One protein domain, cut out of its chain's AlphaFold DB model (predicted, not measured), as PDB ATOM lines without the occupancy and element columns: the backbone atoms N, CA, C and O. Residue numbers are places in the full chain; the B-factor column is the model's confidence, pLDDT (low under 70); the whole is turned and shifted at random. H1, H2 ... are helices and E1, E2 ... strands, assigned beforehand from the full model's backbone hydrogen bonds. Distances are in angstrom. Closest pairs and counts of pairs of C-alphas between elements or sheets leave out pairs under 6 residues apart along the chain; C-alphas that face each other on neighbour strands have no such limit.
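This is residues 40 to 144 of the 149 residues of an uncharacterized protein of Methyloversatilis universalis (strain ATCC BAA-1314 / JCM 13912 / FAM5) (UniProt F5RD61). What shape? Little regular structure adjoins a twisted six-strand sheet; residues 108 to 132 run back over one face toward H1. Built how? Named elements, mostly strand, hold 38 of 105 printed residues: meander E1 to E6, each strand antiparallel to the one before. It is compact: C-alpha radius of gyration 14.1 A, spans 43 by 32 by 20 A.

Where are strands? E1 is residues 40 to 43, E2 46 to 51, E3 63 to 69, E4 78 to 84, E5 91 to 95, E6 103 to 107; C-alpha 40 is at (82.241, -49.265, 269.187). And the helix? H1 is residues 133 to 136, with C-alpha 136 at (86.621, -50.098, 274.023).

What pairs? In hairpin E1 and E2, N 41 and O 48 are 2.8 A apart. And H1? It is on the sheet, height 8.4 A, only just over E1 with 3 C-alphas.

What of links? E2 to E3 and E6 to H1 are long. Is confidence low? Residues 99 to 102 are under 70.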
ATOM      1  N   ALA A  40      81.599 -47.974 269.016       97.12
ATOM      2  CA  ALA A  40      82.241 -49.265 269.187       97.12
ATOM      3  C   ALA A  40      81.243 -50.384 268.865       97.12
ATOM      4  O   ALA A  40      80.220 -50.516 269.538       97.12
ATOM      5  N   TYR A  41      81.553 -51.191 267.855       96.81
ATOM      6  CA  TYR A  41      80.851 -52.432 267.542       96.81
ATOM      7  C   TYR A  41      81.687 -53.616 268.032       96.81
ATOM      8  O   TYR A  41      82.858 -53.745 267.667       96.81
ATOM      9  N   VAL A  42      81.103 -54.474 268.866       93.94
ATOM     10  CA  VAL A  42      81.791 -55.646 269.422       93.94
ATOM     11  C   VAL A  42      81.782 -56.784 268.407       93.94
ATOM     12  O   VAL A  42      80.749 -57.136 267.843       93.94
ATOM     13  N   THR A  43      82.940 -57.403 268.212       92.56
ATOM     14  CA  THR A  43      83.116 -58.626 267.426       92.56
ATOM     15  C   THR A  43      83.777 -59.702 268.289       92.56
ATOM     16  O   THR A  43      84.433 -59.371 269.279       92.56
ATOM     17  N   PRO A  44      83.713 -60.990 267.902       89.44
ATOM     18  CA  PRO A  44      84.476 -62.038 268.584       89.44
ATOM     19  C   PRO A  44      85.996 -61.792 268.626       89.44
ATOM     20  O   PRO A  44      86.673 -62.343 269.487       89.44
ATOM     21  N   GLY A  45      86.538 -60.995 267.697       87.25
ATOM     22  CA  GLY A  45      87.973 -60.713 267.567       87.25
ATOM     23  C   GLY A  45      88.427 -59.362 268.129       87.25
ATOM     24  O   GLY A  45      89.575 -58.991 267.908       87.25
ATOM     25  N   GLY A  46      87.551 -58.612 268.806       92.69
ATOM     26  CA  GLY A  46      87.825 -57.251 269.280       92.69
ATOM     27  C   GLY A  46      86.750 -56.264 268.832       92.69
ATOM     28  O   GLY A  46      85.588 -56.637 268.675       92.69
ATOM     29  N   PHE A  47      87.123 -55.009 268.598       95.38
ATOM     30  CA  PHE A  47      86.175 -53.951 268.249       95.38
ATOM     31  C   PHE A  47      86.339 -53.479 266.806       95.38
ATOM     32  O   PHE A  47      87.445 -53.417 266.264       95.38
ATOM     33  N   LEU A  48      85.221 -53.077 266.209       97.00
ATOM     34  CA  LEU A  48      85.215 -52.169 265.073       97.00
ATOM     35  C   LEU A  48      84.805 -50.781 265.552       97.00
ATOM     36  O   LEU A  48      83.949 -50.642 266.427       97.00
ATOM     37  N   LEU A  49      85.381 -49.758 264.936       97.81
ATOM     38  CA  LEU A  49      84.901 -48.392 265.059       97.81
ATOM     39  C   LEU A  49      83.941 -48.096 263.909       97.81
ATOM     40  O   LEU A  49      84.229 -48.457 262.772       97.81
ATOM     41  N   VAL A  50      82.817 -47.444 264.195       97.81
ATOM     42  CA  VAL A  50      81.730 -47.197 263.233       97.81
ATOM     43  C   VAL A  50      81.376 -45.714 263.208       97.81
ATOM     44  O   VAL A  50      81.144 -45.108 264.253       97.81
ATOM     45  N   TRP A  51      81.278 -45.117 262.020       97.56
ATOM     46  CA  TRP A  51      80.803 -43.739 261.875       97.56
ATOM     47  C   TRP A  51      79.977 -43.520 260.597       97.56
ATOM     48  O   TRP A  51      80.433 -43.931 259.533       97.56
ATOM     49  N   PRO A  52      78.829 -42.818 260.644       96.31
ATOM     50  CA  PRO A  52      78.180 -42.340 261.856       96.31
ATOM     51  C   PRO A  52      77.523 -43.483 262.635       96.31
ATOM     52  O   PRO A  52      77.172 -44.532 262.085       96.31
ATOM     53  N   ARG A  53      77.367 -43.215 263.929       94.75
ATOM     54  CA  ARG A  53      76.570 -43.960 264.908       94.75
ATOM     55  C   ARG A  53      75.078 -43.966 264.564       94.75
ATOM     56  O   ARG A  53      74.647 -43.129 263.771       94.75
ATOM     57  N   ASN A  54      74.287 -44.852 265.172       91.19
ATOM     58  CA  ASN A  54      72.845 -44.946 264.901       91.19
ATOM     59  C   ASN A  54      72.120 -43.633 265.239       91.19
ATOM     60  O   ASN A  54      71.330 -43.155 264.430       91.19
ATOM     61  N   ALA A  55      72.484 -42.953 266.334       86.00
ATOM     62  CA  ALA A  55      71.947 -41.624 266.648       86.00
ATOM     63  C   ALA A  55      72.230 -40.553 265.566       86.00
ATOM     64  O   ALA A  55      71.479 -39.588 265.437       86.00
ATOM     65  N   GLY A  56      73.305 -40.712 264.784       84.31
ATOM     66  CA  GLY A  56      73.669 -39.835 263.664       84.31
ATOM     67  C   GLY A  56      73.221 -40.349 262.288       84.31
ATOM     68  O   GLY A  56      73.474 -39.683 261.280       84.31
ATOM     69  N   PHE A  57      72.581 -41.519 262.234       89.62
ATOM     70  CA  PHE A  57      72.126 -42.193 261.022       89.62
ATOM     71  C   PHE A  57      70.592 -42.188 260.987       89.62
ATOM     72  O   PHE A  57      69.921 -43.100 261.465       89.62
ATOM     73  N   ALA A  58      70.019 -41.117 260.439       88.69
ATOM     74  CA  ALA A  58      68.576 -41.023 260.234       88.69
ATOM     75  C   ALA A  58      68.087 -42.029 259.173       88.69
ATOM     76  O   ALA A  58      68.860 -42.507 258.342       88.69
ATOM     77  N   ARG A  59      66.779 -42.319 259.153       89.56
ATOM     78  CA  ARG A  59      66.183 -43.263 258.182       89.56
ATOM     79  C   ARG A  59      66.362 -42.839 256.723       89.56
ATOM     80  O   ARG A  59      66.326 -43.692 255.852       89.56
ATOM     81  N   ASP A  60      66.534 -41.550 256.464       93.69
ATOM     82  CA  ASP A  60      66.755 -40.946 255.148       93.69
ATOM     83  C   ASP A  60      68.226 -40.554 254.919       93.69
ATOM     84  O   ASP A  60      68.542 -39.783 254.005       93.69
ATOM     85  N   TYR A  61      69.142 -41.081 255.743       94.88
ATOM     86  CA  TYR A  61      70.554 -40.731 255.697       94.88
ATOM     87  C   TYR A  61      71.128 -40.862 254.285       94.88
ATOM     88  O   TYR A  61      70.988 -41.890 253.626       94.88
ATOM     89  N   SER A  62      71.791 -39.794 253.841       95.69
ATOM     90  CA  SER A  62      72.467 -39.720 252.549       95.69
ATOM     91  C   SER A  62      73.953 -39.447 252.761       95.69
ATOM     92  O   SER A  62      74.340 -38.332 253.119       95.69
ATOM     93  N   GLY A  63      74.782 -40.474 252.594       96.06
ATOM     94  CA  GLY A  63      76.222 -40.412 252.839       96.06
ATOM     95  C   GLY A  63      76.842 -41.784 253.066       96.06
ATOM     96  O   GLY A  63      76.222 -42.818 252.816       96.06
ATOM     97  N   CYS A  64      78.072 -41.802 253.573       96.69
ATOM     98  CA  CYS A  64      78.769 -43.038 253.899       96.69
ATOM     99  C   CYS A  64      78.726 -43.364 255.390       96.69
ATOM    100  O   CYS A  64      78.917 -42.480 256.224       96.69
ATOM    101  N   ARG A  65      78.534 -44.644 255.714       97.38
ATOM    102  CA  ARG A  65      78.959 -45.235 256.985       97.38
ATOM    103  C   ARG A  65      80.281 -45.955 256.754       97.38
ATOM    104  O   ARG A  65      80.415 -46.701 255.792       97.38
ATOM    105  N   THR A  66      81.268 -45.713 257.599       96.75
ATOM    106  CA  THR A  66      82.605 -46.297 257.489       96.75
ATOM    107  C   THR A  66      82.915 -47.089 258.752       96.75
ATOM    108  O   THR A  66      82.533 -46.684 259.853       96.75
ATOM    109  N   LEU A  67      83.556 -48.239 258.562       97.25
ATOM    110  CA  LEU A  67      83.983 -49.149 259.610       97.25
ATOM    111  C   LEU A  67      85.506 -49.288 259.562       97.25
ATOM    112  O   LEU A  67      86.083 -49.488 258.487       97.25
ATOM    113  N   TRP A  68      86.138 -49.239 260.728       97.12
ATOM    114  CA  TRP A  68      87.569 -49.472 260.915       97.12
ATOM    115  C   TRP A  68      87.780 -50.619 261.895       97.12
ATOM    116  O   TRP A  68      87.018 -50.758 262.849       97.12
ATOM    117  N   VAL A  69      88.819 -51.423 261.692       96.19
ATOM    118  CA  VAL A  69      89.273 -52.383 262.709       96.19
ATOM    119  C   VAL A  69      89.987 -51.603 263.803       96.19
ATOM    120  O   VAL A  69      90.797 -50.749 263.475       96.19
ATOM    121  N   MET A  70      89.730 -51.875 265.080       95.50
ATOM    122  CA  MET A  70      90.554 -51.335 266.163       95.50
ATOM    123  C   MET A  70      91.664 -52.333 266.500       95.50
ATOM    124  O   MET A  70      91.409 -53.321 267.187       95.50
ATOM    125  N   GLN A  71      92.882 -52.098 266.000       91.75
ATOM    126  CA  GLN A  71      94.059 -52.898 266.377       91.75
ATOM    127  C   GLN A  71      94.737 -52.324 267.626       91.75
ATOM    128  O   GLN A  71      95.169 -53.065 268.505       91.75
ATOM    129  N   SER A  72      94.787 -50.995 267.720       90.19
ATOM    130  CA  SER A  72      95.176 -50.240 268.914       90.19
ATOM    131  C   SER A  72      94.490 -48.867 268.908       90.19
ATOM    132  O   SER A  72      93.716 -48.567 267.997       90.19
ATOM    133  N   ALA A  73      94.760 -48.022 269.906       86.00
ATOM    134  CA  ALA A  73      94.217 -46.661 269.956       86.00
ATOM    135  C   ALA A  73      94.621 -45.809 268.733       86.00
ATOM    136  O   ALA A  73      93.806 -45.021 268.242       86.00
ATOM    137  N   ASP A  74      95.838 -46.025 268.219       88.25
ATOM    138  CA  ASP A  74      96.436 -45.254 267.121       88.25
ATOM    139  C   ASP A  74      96.463 -46.007 265.780       88.25
ATOM    140  O   ASP A  74      96.778 -45.415 264.746       88.25
ATOM    141  N   ASP A  75      96.112 -47.297 265.777       92.81
ATOM    142  CA  ASP A  75      96.083 -48.134 264.577       92.81
ATOM    143  C   ASP A  75      94.676 -48.659 264.299       92.81
ATOM    144  O   ASP A  75      94.175 -49.594 264.939       92.81
ATOM    145  N   THR A  76      94.030 -48.007 263.332       95.44
ATOM    146  CA  THR A  76      92.646 -48.274 262.958       95.44
ATOM    147  C   THR A  76      92.496 -48.412 261.441       95.44
ATOM    148  O   THR A  76      92.039 -47.467 260.782       95.44
ATOM    149  N   PRO A  77      92.914 -49.534 260.832       94.94
ATOM    150  CA  PRO A  77      92.816 -49.694 259.390       94.94
ATOM    151  C   PRO A  77      91.357 -49.740 258.932       94.94
ATOM    152  O   PRO A  77      90.482 -50.300 259.598       94.94
ATOM    153  N   LEU A  78      91.099 -49.147 257.765       93.56
ATOM    154  CA  LEU A  78      89.796 -49.202 257.107       93.56
ATOM    155  C   LEU A  78      89.401 -50.658 256.850       93.56
ATOM    156  O   LEU A  78      90.187 -51.438 256.314       93.56
ATOM    157  N   LEU A  79      88.165 -50.999 257.208       95.19
ATOM    158  CA  LEU A  79      87.566 -52.295 256.918       95.19
ATOM    159  C   LEU A  79      86.561 -52.168 255.778       95.19
ATOM    160  O   LEU A  79      86.653 -52.884 254.787       95.19
ATOM    161  N   MET A  80      85.593 -51.258 255.909       95.12
ATOM    162  CA  MET A  80      84.500 -51.113 254.947       95.12
ATOM    163  C   MET A  80      84.003 -49.674 254.867       95.12
ATOM    164  O   MET A  80      83.976 -48.954 255.862       95.12
ATOM    165  N   ARG A  81      83.524 -49.287 253.687       95.88
ATOM    166  CA  ARG A  81      82.710 -48.092 253.474       95.88
ATOM    167  C   ARG A  81      81.399 -48.477 252.809       95.88
ATOM    168  O   ARG A  81      81.393 -49.212 251.830       95.88
ATOM    169  N   LEU A  82      80.303 -47.972 253.345       96.62
ATOM    170  CA  LEU A  82      78.936 -48.295 252.971       96.62
ATOM    171  C   LEU A  82      78.250 -47.011 252.532       96.62
ATOM    172  O   LEU A  82      78.148 -46.081 253.328       96.62
ATOM    173  N   TYR A  83      77.795 -46.935 251.290       97.06
ATOM    174  CA  TYR A  83      77.112 -45.760 250.768       97.06
ATOM    175  C   TYR A  83      75.601 -45.954 250.814       97.06
ATOM    176  O   TYR A  83      75.069 -46.889 250.216       97.06
ATOM    177  N   PHE A  84      74.926 -45.044 251.507       95.88
ATOM    178  CA  PHE A  84      73.481 -45.019 251.651       95.88
ATOM    179  C   PHE A  84      72.950 -43.706 251.083       95.88
ATOM    180  O   PHE A  84      73.122 -42.686 251.736       95.88
ATOM    181  N   PRO A  85      72.341 -43.677 249.893       95.06
ATOM    182  CA  PRO A  85      71.451 -42.593 249.489       95.06
ATOM    183  C   PRO A  85      70.031 -42.846 250.012       95.06
ATOM    184  O   PRO A  85      69.434 -43.890 249.748       95.06
ATOM    185  N   GLY A  86      69.477 -41.888 250.759       94.12
ATOM    186  CA  GLY A  86      68.113 -41.976 251.295       94.12
ATOM    187  C   GLY A  86      67.878 -43.180 252.217       94.12
ATOM    188  O   GLY A  86      66.809 -43.779 252.173       94.12
ATOM    189  N   GLY A  87      68.890 -43.587 252.989       93.12
ATOM    190  CA  GLY A  87      68.838 -44.719 253.919       93.12
ATOM    191  C   GLY A  87      68.963 -46.098 253.276       93.12
ATOM    192  O   GLY A  87      68.946 -47.109 253.978       93.12
ATOM    193  N   ARG A  88      69.120 -46.175 251.951       93.75
ATOM    194  CA  ARG A  88      69.184 -47.438 251.213       93.75
ATOM    195  C   ARG A  88      70.625 -47.754 250.823       93.75
ATOM    196  O   ARG A  88      71.249 -46.963 250.138       93.75
ATOM    197  N   LEU A  89      71.156 -48.915 251.209       95.19
ATOM    198  CA  LEU A  89      72.544 -49.293 250.899       95.19
ATOM    199  C   LEU A  89      72.751 -49.493 249.392       95.19
ATOM    200  O   LEU A  89      72.255 -50.482 248.878       95.19
ATOM    201  N   GLU A  90      73.472 -48.637 248.675       95.88
ATOM    202  CA  GLU A  90      73.707 -48.797 247.224       95.88
ATOM    203  C   GLU A  90      75.062 -49.397 246.876       95.88
ATOM    204  O   GLU A  90      75.179 -50.119 245.890       95.88
ATOM    205  N   ALA A  91      76.093 -49.105 247.667       96.31
ATOM    206  CA  ALA A  91      77.438 -49.574 247.378       96.31
ATOM    207  C   ALA A  91      78.216 -49.890 248.652       96.31
ATOM    208  O   ALA A  91      78.042 -49.255 249.691       96.31
ATOM    209  N   VAL A  92      79.113 -50.862 248.537       96.00
ATOM    210  CA  VAL A  92      80.037 -51.291 249.580       96.00
ATOM    211  C   VAL A  92      81.435 -51.327 248.997       96.00
ATOM    212  O   VAL A  92      81.668 -51.958 247.971       96.00
ATOM    213  N   GLN A  93      82.376 -50.684 249.666       94.38
ATOM    214  CA  GLN A  93      83.796 -50.789 249.389       94.38
ATOM    215  C   GLN A  93      84.451 -51.517 250.562       94.38
ATOM    216  O   GLN A  93      84.532 -50.968 251.658       94.38
ATOM    217  N   GLY A  94      84.859 -52.765 250.347       92.75
ATOM    218  CA  GLY A  94      85.553 -53.587 251.337       92.75
ATOM    219  C   GLY A  94      87.062 -53.527 251.147       92.75
ATOM    220  O   GLY A  94      87.543 -53.634 250.020       92.75
ATOM    221  N   PHE A  95      87.786 -53.382 252.249       91.50
ATOM    222  CA  PHE A  95      89.243 -53.369 252.338       91.50
ATOM    223  C   PHE A  95      89.726 -54.658 253.018       91.50
ATOM    224  O   PHE A  95      88.938 -55.397 253.609       91.50
ATOM    225  N   ASP A  96      91.027 -54.937 252.964       83.94
ATOM    226  CA  ASP A  96      91.606 -56.136 253.583       83.94
ATOM    227  C   ASP A  96      91.654 -56.106 255.124       83.94
ATOM    228  O   ASP A  96      92.007 -57.110 255.745       83.94
ATOM    229  N   GLY A  97      91.308 -54.969 255.746       77.62
ATOM    230  CA  GLY A  97      91.316 -54.775 257.199       77.62
ATOM    231  C   GLY A  97      92.716 -54.761 257.823       77.62
ATOM    232  O   GLY A  97      92.846 -54.797 259.045       77.62
ATOM    233  N   ARG A  98      93.770 -54.721 257.000       80.25
ATOM    234  CA  ARG A  98      95.185 -54.745 257.408       80.25
ATOM    235  C   ARG A  98      95.928 -53.473 256.997       80.25
ATOM    236  O   ARG A  98      97.151 -53.431 257.052       80.25
ATOM    237  N   GLY A  99      95.192 -52.450 256.565       68.75
ATOM    238  CA  GLY A  99      95.754 -51.187 256.086       68.75
ATOM    239  C   GLY A  99      96.246 -51.248 254.639       68.75
ATOM    240  O   GLY A  99      96.908 -50.312 254.188       68.75
ATOM    241  N   GLY A 100      95.930 -52.315 253.897       62.44
ATOM    242  CA  GLY A 100      96.237 -52.401 252.477       62.44
ATOM    243  C   GLY A 100      95.324 -51.516 251.626       62.44
ATOM    244  O   GLY A 100      94.193 -51.190 251.982       62.44
ATOM    245  N   GLN A 101      95.836 -51.118 250.460       65.50
ATOM    246  CA  GLN A 101      95.151 -50.235 249.503       65.50
ATOM    247  C   GLN A 101      94.139 -50.985 248.614       65.50
ATOM    248  O   GLN A 101      93.421 -50.372 247.825       65.50
ATOM    249  N   SER A 102      94.090 -52.317 248.706       66.12
ATOM    250  CA  SER A 102      93.228 -53.149 247.869       66.12
ATOM    251  C   SER A 102      91.788 -53.077 248.356       66.12
ATOM    252  O   SER A 102      91.439 -53.648 249.388       66.12
ATOM    253  N   ALA A 103      90.948 -52.401 247.577       82.38
ATOM    254  CA  ALA A 103      89.521 -52.310 247.822       82.38
ATOM    255  C   ALA A 103      88.723 -53.050 246.742       82.38
ATOM    256  O   ALA A 103      88.938 -52.846 245.547       82.38
ATOM    257  N   ARG A 104      87.749 -53.866 247.154       89.81
ATOM    258  CA  ARG A 104      86.697 -54.371 246.262       89.81
ATOM    259  C   ARG A 104      85.459 -53.510 246.432       89.81
ATOM    260  O   ARG A 104      84.994 -53.324 247.552       89.81
ATOM    261  N   THR A 105      84.908 -53.040 245.319       93.75
ATOM    262  CA  THR A 105      83.632 -52.320 245.318       93.75
ATOM    263  C   THR A 105      82.529 -53.220 244.780       93.75
ATOM    264  O   THR A 105      82.669 -53.797 243.706       93.75
ATOM    265  N   CYS A 106      81.443 -53.317 245.533       94.75
ATOM    266  CA  CYS A 106      80.209 -54.001 245.184       94.75
ATOM    267  C   CYS A 106      79.088 -52.967 245.134       94.75
ATOM    268  O   CYS A 106      78.959 -52.162 246.054       94.75
ATOM    269  N   VAL A 107      78.284 -52.981 244.076       95.62
ATOM    270  CA  VAL A 107      77.159 -52.055 243.892       95.62
ATOM    271  C   VAL A 107      75.886 -52.875 243.714       95.62
ATOM    272  O   VAL A 107      75.951 -53.976 243.162       95.62
ATOM    273  N   ARG A 108      74.746 -52.384 244.210       93.31
ATOM    274  CA  ARG A 108      73.443 -53.045 244.058       93.31
ATOM    275  C   ARG A 108      73.188 -53.349 242.563       93.31
ATOM    276  O   ARG A 108      73.460 -52.475 241.740       93.31
ATOM    277  N   PRO A 109      72.683 -54.544 242.182       93.44
ATOM    278  CA  PRO A 109      72.090 -55.617 243.001       93.44
ATOM    279  C   PRO A 109      73.069 -56.580 243.697       93.44
ATOM    280  O   PRO A 109      72.628 -57.584 244.241       93.44
ATOM    281  N   PHE A 110      74.372 -56.277 243.740       93.56
ATOM    282  CA  PHE A 110      75.404 -57.095 244.402       93.56
ATOM    283  C   PHE A 110      75.559 -58.519 243.832       93.56
ATOM    284  O   PHE A 110      76.054 -59.418 244.510       93.56
ATOM    285  N   ASP A 111      75.181 -58.724 242.575       93.19
ATOM    286  CA  ASP A 111      75.270 -60.000 241.853       93.19
ATOM    287  C   ASP A 111      76.654 -60.270 241.239       93.19
ATOM    288  O   ASP A 111      76.961 -61.397 240.844       93.19
ATOM    289  N   ALA A 112      77.515 -59.251 241.189       92.31
ATOM    290  CA  ALA A 112      78.875 -59.383 240.693       92.31
ATOM    291  C   ALA A 112      79.675 -60.451 241.479       92.31
ATOM    292  O   ALA A 112      79.502 -60.608 242.695       92.31
ATOM    293  N   PRO A 113      80.605 -61.176 240.824       92.50
ATOM    294  CA  PRO A 113      81.435 -62.175 241.490       92.50
ATOM    295  C   PRO A 113      82.150 -61.621 242.729       92.50
ATOM    296  O   PRO A 113      82.867 -60.622 242.668       92.50
ATOM    297  N   GLY A 114      81.972 -62.292 243.869       89.62
ATOM    298  CA  GLY A 114      82.551 -61.864 245.145       89.62
ATOM    299  C   GLY A 114      81.778 -60.762 245.881       89.62
ATOM    300  O   GLY A 114      82.313 -60.244 246.860       89.62
ATOM    301  N   CYS A 115      80.558 -60.431 245.439       93.62
ATOM    302  CA  CYS A 115      79.622 -59.518 246.110       93.62
ATOM    303  C   CYS A 115      78.414 -60.223 246.760       93.62
ATOM    304  O   CYS A 115      77.560 -59.568 247.355       93.62
ATOM    305  N   GLY A 116      78.357 -61.557 246.700       92.44
ATOM    306  CA  GLY A 116      77.314 -62.337 247.365       92.44
ATOM    307  C   GLY A 116      77.312 -62.142 248.887       92.44
ATOM    308  O   GLY A 116      78.367 -62.065 249.515       92.44
ATOM    309  N   GLY A 117      76.116 -62.076 249.479       90.88
ATOM    310  CA  GLY A 117      75.924 -61.966 250.931       90.88
ATOM    311  C   GLY A 117      75.961 -60.541 251.499       90.88
ATOM    312  O   GLY A 117      75.792 -60.387 252.704       90.88
ATOM    313  N   ILE A 118      76.131 -59.502 250.669       94.50
ATOM    314  CA  ILE A 118      76.171 -58.103 251.129       94.50
ATOM    315  C   ILE A 118      74.887 -57.685 251.856       94.50
ATOM    316  O   ILE A 118      74.983 -57.089 252.923       94.50
ATOM    317  N   GLU A 119      73.702 -58.010 251.332       88.81
ATOM    318  CA  GLU A 119      72.426 -57.585 251.940       88.81
ATOM    319  C   GLU A 119      72.076 -58.336 253.234       88.81
ATOM    320  O   GLU A 119      71.277 -57.846 254.024       88.81
ATOM    321  N   GLY A 120      72.688 -59.500 253.477       90.19
ATOM    322  CA  GLY A 120      72.499 -60.285 254.703       90.19
ATOM    323  C   GLY A 120      73.631 -60.143 255.722       90.19
ATOM    324  O   GLY A 120      73.595 -60.790 256.765       90.19
ATOM    325  N   ASN A 121      74.664 -59.354 255.420       93.06
ATOM    326  CA  ASN A 121      75.809 -59.192 256.305       93.06
ATOM    327  C   ASN A 121      75.442 -58.253 257.471       93.06
ATOM    328  O   ASN A 121      75.079 -57.107 257.218       93.06
ATOM    329  N   PRO A 122      75.605 -58.664 258.741       92.88
ATOM    330  CA  PRO A 122      75.314 -57.798 259.882       92.88
ATOM    331  C   PRO A 122      76.018 -56.437 259.824       92.88
ATOM    332  O   PRO A 122      75.436 -55.433 260.213       92.88
ATOM    333  N   LEU A 123      77.239 -56.371 259.279       94.44
ATOM    334  CA  LEU A 123      78.020 -55.132 259.187       94.44
ATOM    335  C   LEU A 123      77.458 -54.113 258.191       94.44
ATOM    336  O   LEU A 123      77.869 -52.956 258.224       94.44
ATOM    337  N   THR A 124      76.555 -54.520 257.298       94.81
ATOM    338  CA  THR A 124      75.922 -53.634 256.312       94.81
ATOM    339  C   THR A 124      74.535 -53.158 256.757       94.81
ATOM    340  O   THR A 124      73.921 -52.342 256.064       94.81
ATOM    341  N   ALA A 125      74.063 -53.617 257.923       92.00
ATOM    342  CA  ALA A 125      72.764 -53.268 258.475       92.00
ATOM    343  C   ALA A 125      72.670 -51.760 258.811       92.00
ATOM    344  O   ALA A 125      73.607 -51.190 259.388       92.00
ATOM    345  N   PRO A 126      71.550 -51.083 258.479       88.56
ATOM    346  CA  PRO A 126      71.328 -49.682 258.845       88.56
ATOM    347  C   PRO A 126      71.326 -49.435 260.359       88.56
ATOM    348  O   PRO A 126      71.790 -48.391 260.806       88.56
ATOM    349  N   ASP A 127      70.881 -50.407 261.146       90.69
ATOM    350  CA  ASP A 127      70.745 -50.388 262.604       90.69
ATOM    351  C   ASP A 127      71.902 -51.105 263.324       90.69
ATOM    352  O   ASP A 127      71.725 -51.653 264.406       90.69
ATOM    353  N   LEU A 128      73.106 -51.091 262.736       93.88
ATOM    354  CA  LEU A 128      74.303 -51.703 263.322       93.88
ATOM    355  C   LEU A 128      74.525 -51.219 264.773       93.88
ATOM    356  O   LEU A 128      74.807 -50.034 264.960       93.88
ATOM    357  N   PRO A 129      74.437 -52.099 265.788       94.44
ATOM    358  CA  PRO A 129      74.391 -51.672 267.181       94.44
ATOM    359  C   PRO A 129      75.748 -51.178 267.671       94.44
ATOM    360  O   PRO A 129      76.734 -51.909 267.587       94.44
ATOM    361  N   THR A 130      75.831 -49.965 268.223       96.19
ATOM    362  CA  THR A 130      77.119 -49.453 268.729       96.19
ATOM    363  C   THR A 130      77.051 -48.835 270.118       96.19
ATOM    364  O   THR A 130      76.095 -48.161 270.489       96.19
ATOM    365  N   TRP A 131      78.113 -49.025 270.896       96.56
ATOM    366  CA  TRP A 131      78.355 -48.269 272.126       96.56
ATOM    367  C   TRP A 131      79.173 -47.004 271.836       96.56
ATOM    368  O   TRP A 131      79.760 -46.877 270.763       96.56
ATOM    369  N   PRO A 132      79.281 -46.049 272.776       95.62
ATOM    370  CA  PRO A 132      80.296 -45.001 272.681       95.62
ATOM    371  C   PRO A 132      81.716 -45.588 272.579       95.62
ATOM    372  O   PRO A 132      82.020 -46.551 273.283       95.62
ATOM    373  N   ARG A 133      82.611 -44.980 271.780       95.44
ATOM    374  CA  ARG A 133      84.014 -45.433 271.634       95.44
ATOM    375  C   ARG A 133      84.735 -45.658 272.957       95.44
ATOM    376  O   ARG A 133      85.494 -46.605 273.050       95.44
ATOM    377  N   LEU A 134      84.472 -44.853 273.990       94.75
ATOM    378  CA  LEU A 134      85.104 -45.032 275.307       94.75
ATOM    379  C   LEU A 134      84.942 -46.460 275.869       94.75
ATOM    380  O   LEU A 134      85.786 -46.912 276.632       94.75
ATOM    381  N   CYS A 135      83.897 -47.189 275.467       94.62
ATOM    382  CA  CYS A 135      83.636 -48.553 275.917       94.62
ATOM    383  C   CYS A 135      84.643 -49.588 275.398       94.62
ATOM    384  O   CYS A 135      84.650 -50.707 275.901       94.62
ATOM    385  N   THR A 136      85.504 -49.236 274.437       94.12
ATOM    386  CA  THR A 136      86.621 -50.098 274.023       94.12
ATOM    387  C   THR A 136      87.732 -50.162 275.072       94.12
ATOM    388  O   THR A 136      88.508 -51.110 275.070       94.12
ATOM    389  N   GLU A 137      87.820 -49.158 275.950       92.75
ATOM    390  CA  GLU A 137      88.891 -49.012 276.948       92.75
ATOM    391  C   GLU A 137      88.367 -48.935 278.389       92.75
ATOM    392  O   GLU A 137      89.077 -49.310 279.315       92.75
ATOM    393  N   GLN A 138      87.127 -48.473 278.584       94.81
ATOM    394  CA  GLN A 138      86.487 -48.277 279.892       94.81
ATOM    395  C   GLN A 138      85.154 -49.045 279.967       94.81
ATOM    396  O   GLN A 138      84.083 -48.428 280.043       94.81
ATOM    397  N   PRO A 139      85.168 -50.390 279.891       92.81
ATOM    398  CA  PRO A 139      83.947 -51.202 279.839       92.81
ATOM    399  C   PRO A 139      83.058 -51.058 281.087       92.81
ATOM    400  O   PRO A 139      81.850 -51.277 281.029       92.81
ATOM    401  N   GLU A 140      83.624 -50.661 282.223       94.94
ATOM    402  CA  GLU A 140      82.913 -50.438 283.481       94.94
ATOM    403  C   GLU A 140      82.131 -49.117 283.536       94.94
ATOM    404  O   GLU A 140      81.270 -48.956 284.420       94.94
ATOM    405  N   HIS A 141      82.404 -48.191 282.607       96.88
ATOM    406  CA  HIS A 141      81.781 -46.874 282.560       96.88
ATOM    407  C   HIS A 141      80.248 -46.998 282.433       96.88
ATOM    408  O   HIS A 141      79.756 -47.830 281.665       96.88
ATOM    409  N   PRO A 142      79.436 -46.165 283.120       96.50
ATOM    410  CA  PRO A 142      77.974 -46.317 283.134       96.50
ATOM    411  C   PRO A 142      77.311 -46.317 281.749       96.50
ATOM    412  O   PRO A 142      76.280 -46.953 281.545       96.50
ATOM    413  N   ALA A 143      77.904 -45.620 280.777       93.06
ATOM    414  CA  ALA A 143      77.418 -45.614 279.398       93.06
ATOM    415  C   ALA A 143      77.537 -46.978 278.691       93.06
ATOM    416  O   ALA A 143      76.750 -47.240 277.790       93.06
ATOM    417  N   CYS A 144      78.467 -47.833 279.117       94.94
ATOM    418  CA  CYS A 144      78.747 -49.142 278.521       94.94
ATOM    419  C   CYS A 144      77.872 -50.264 279.099       94.94
ATOM    420  O   CYS A 144      77.848 -51.363 278.563       94.94
TER     421      CYS A 144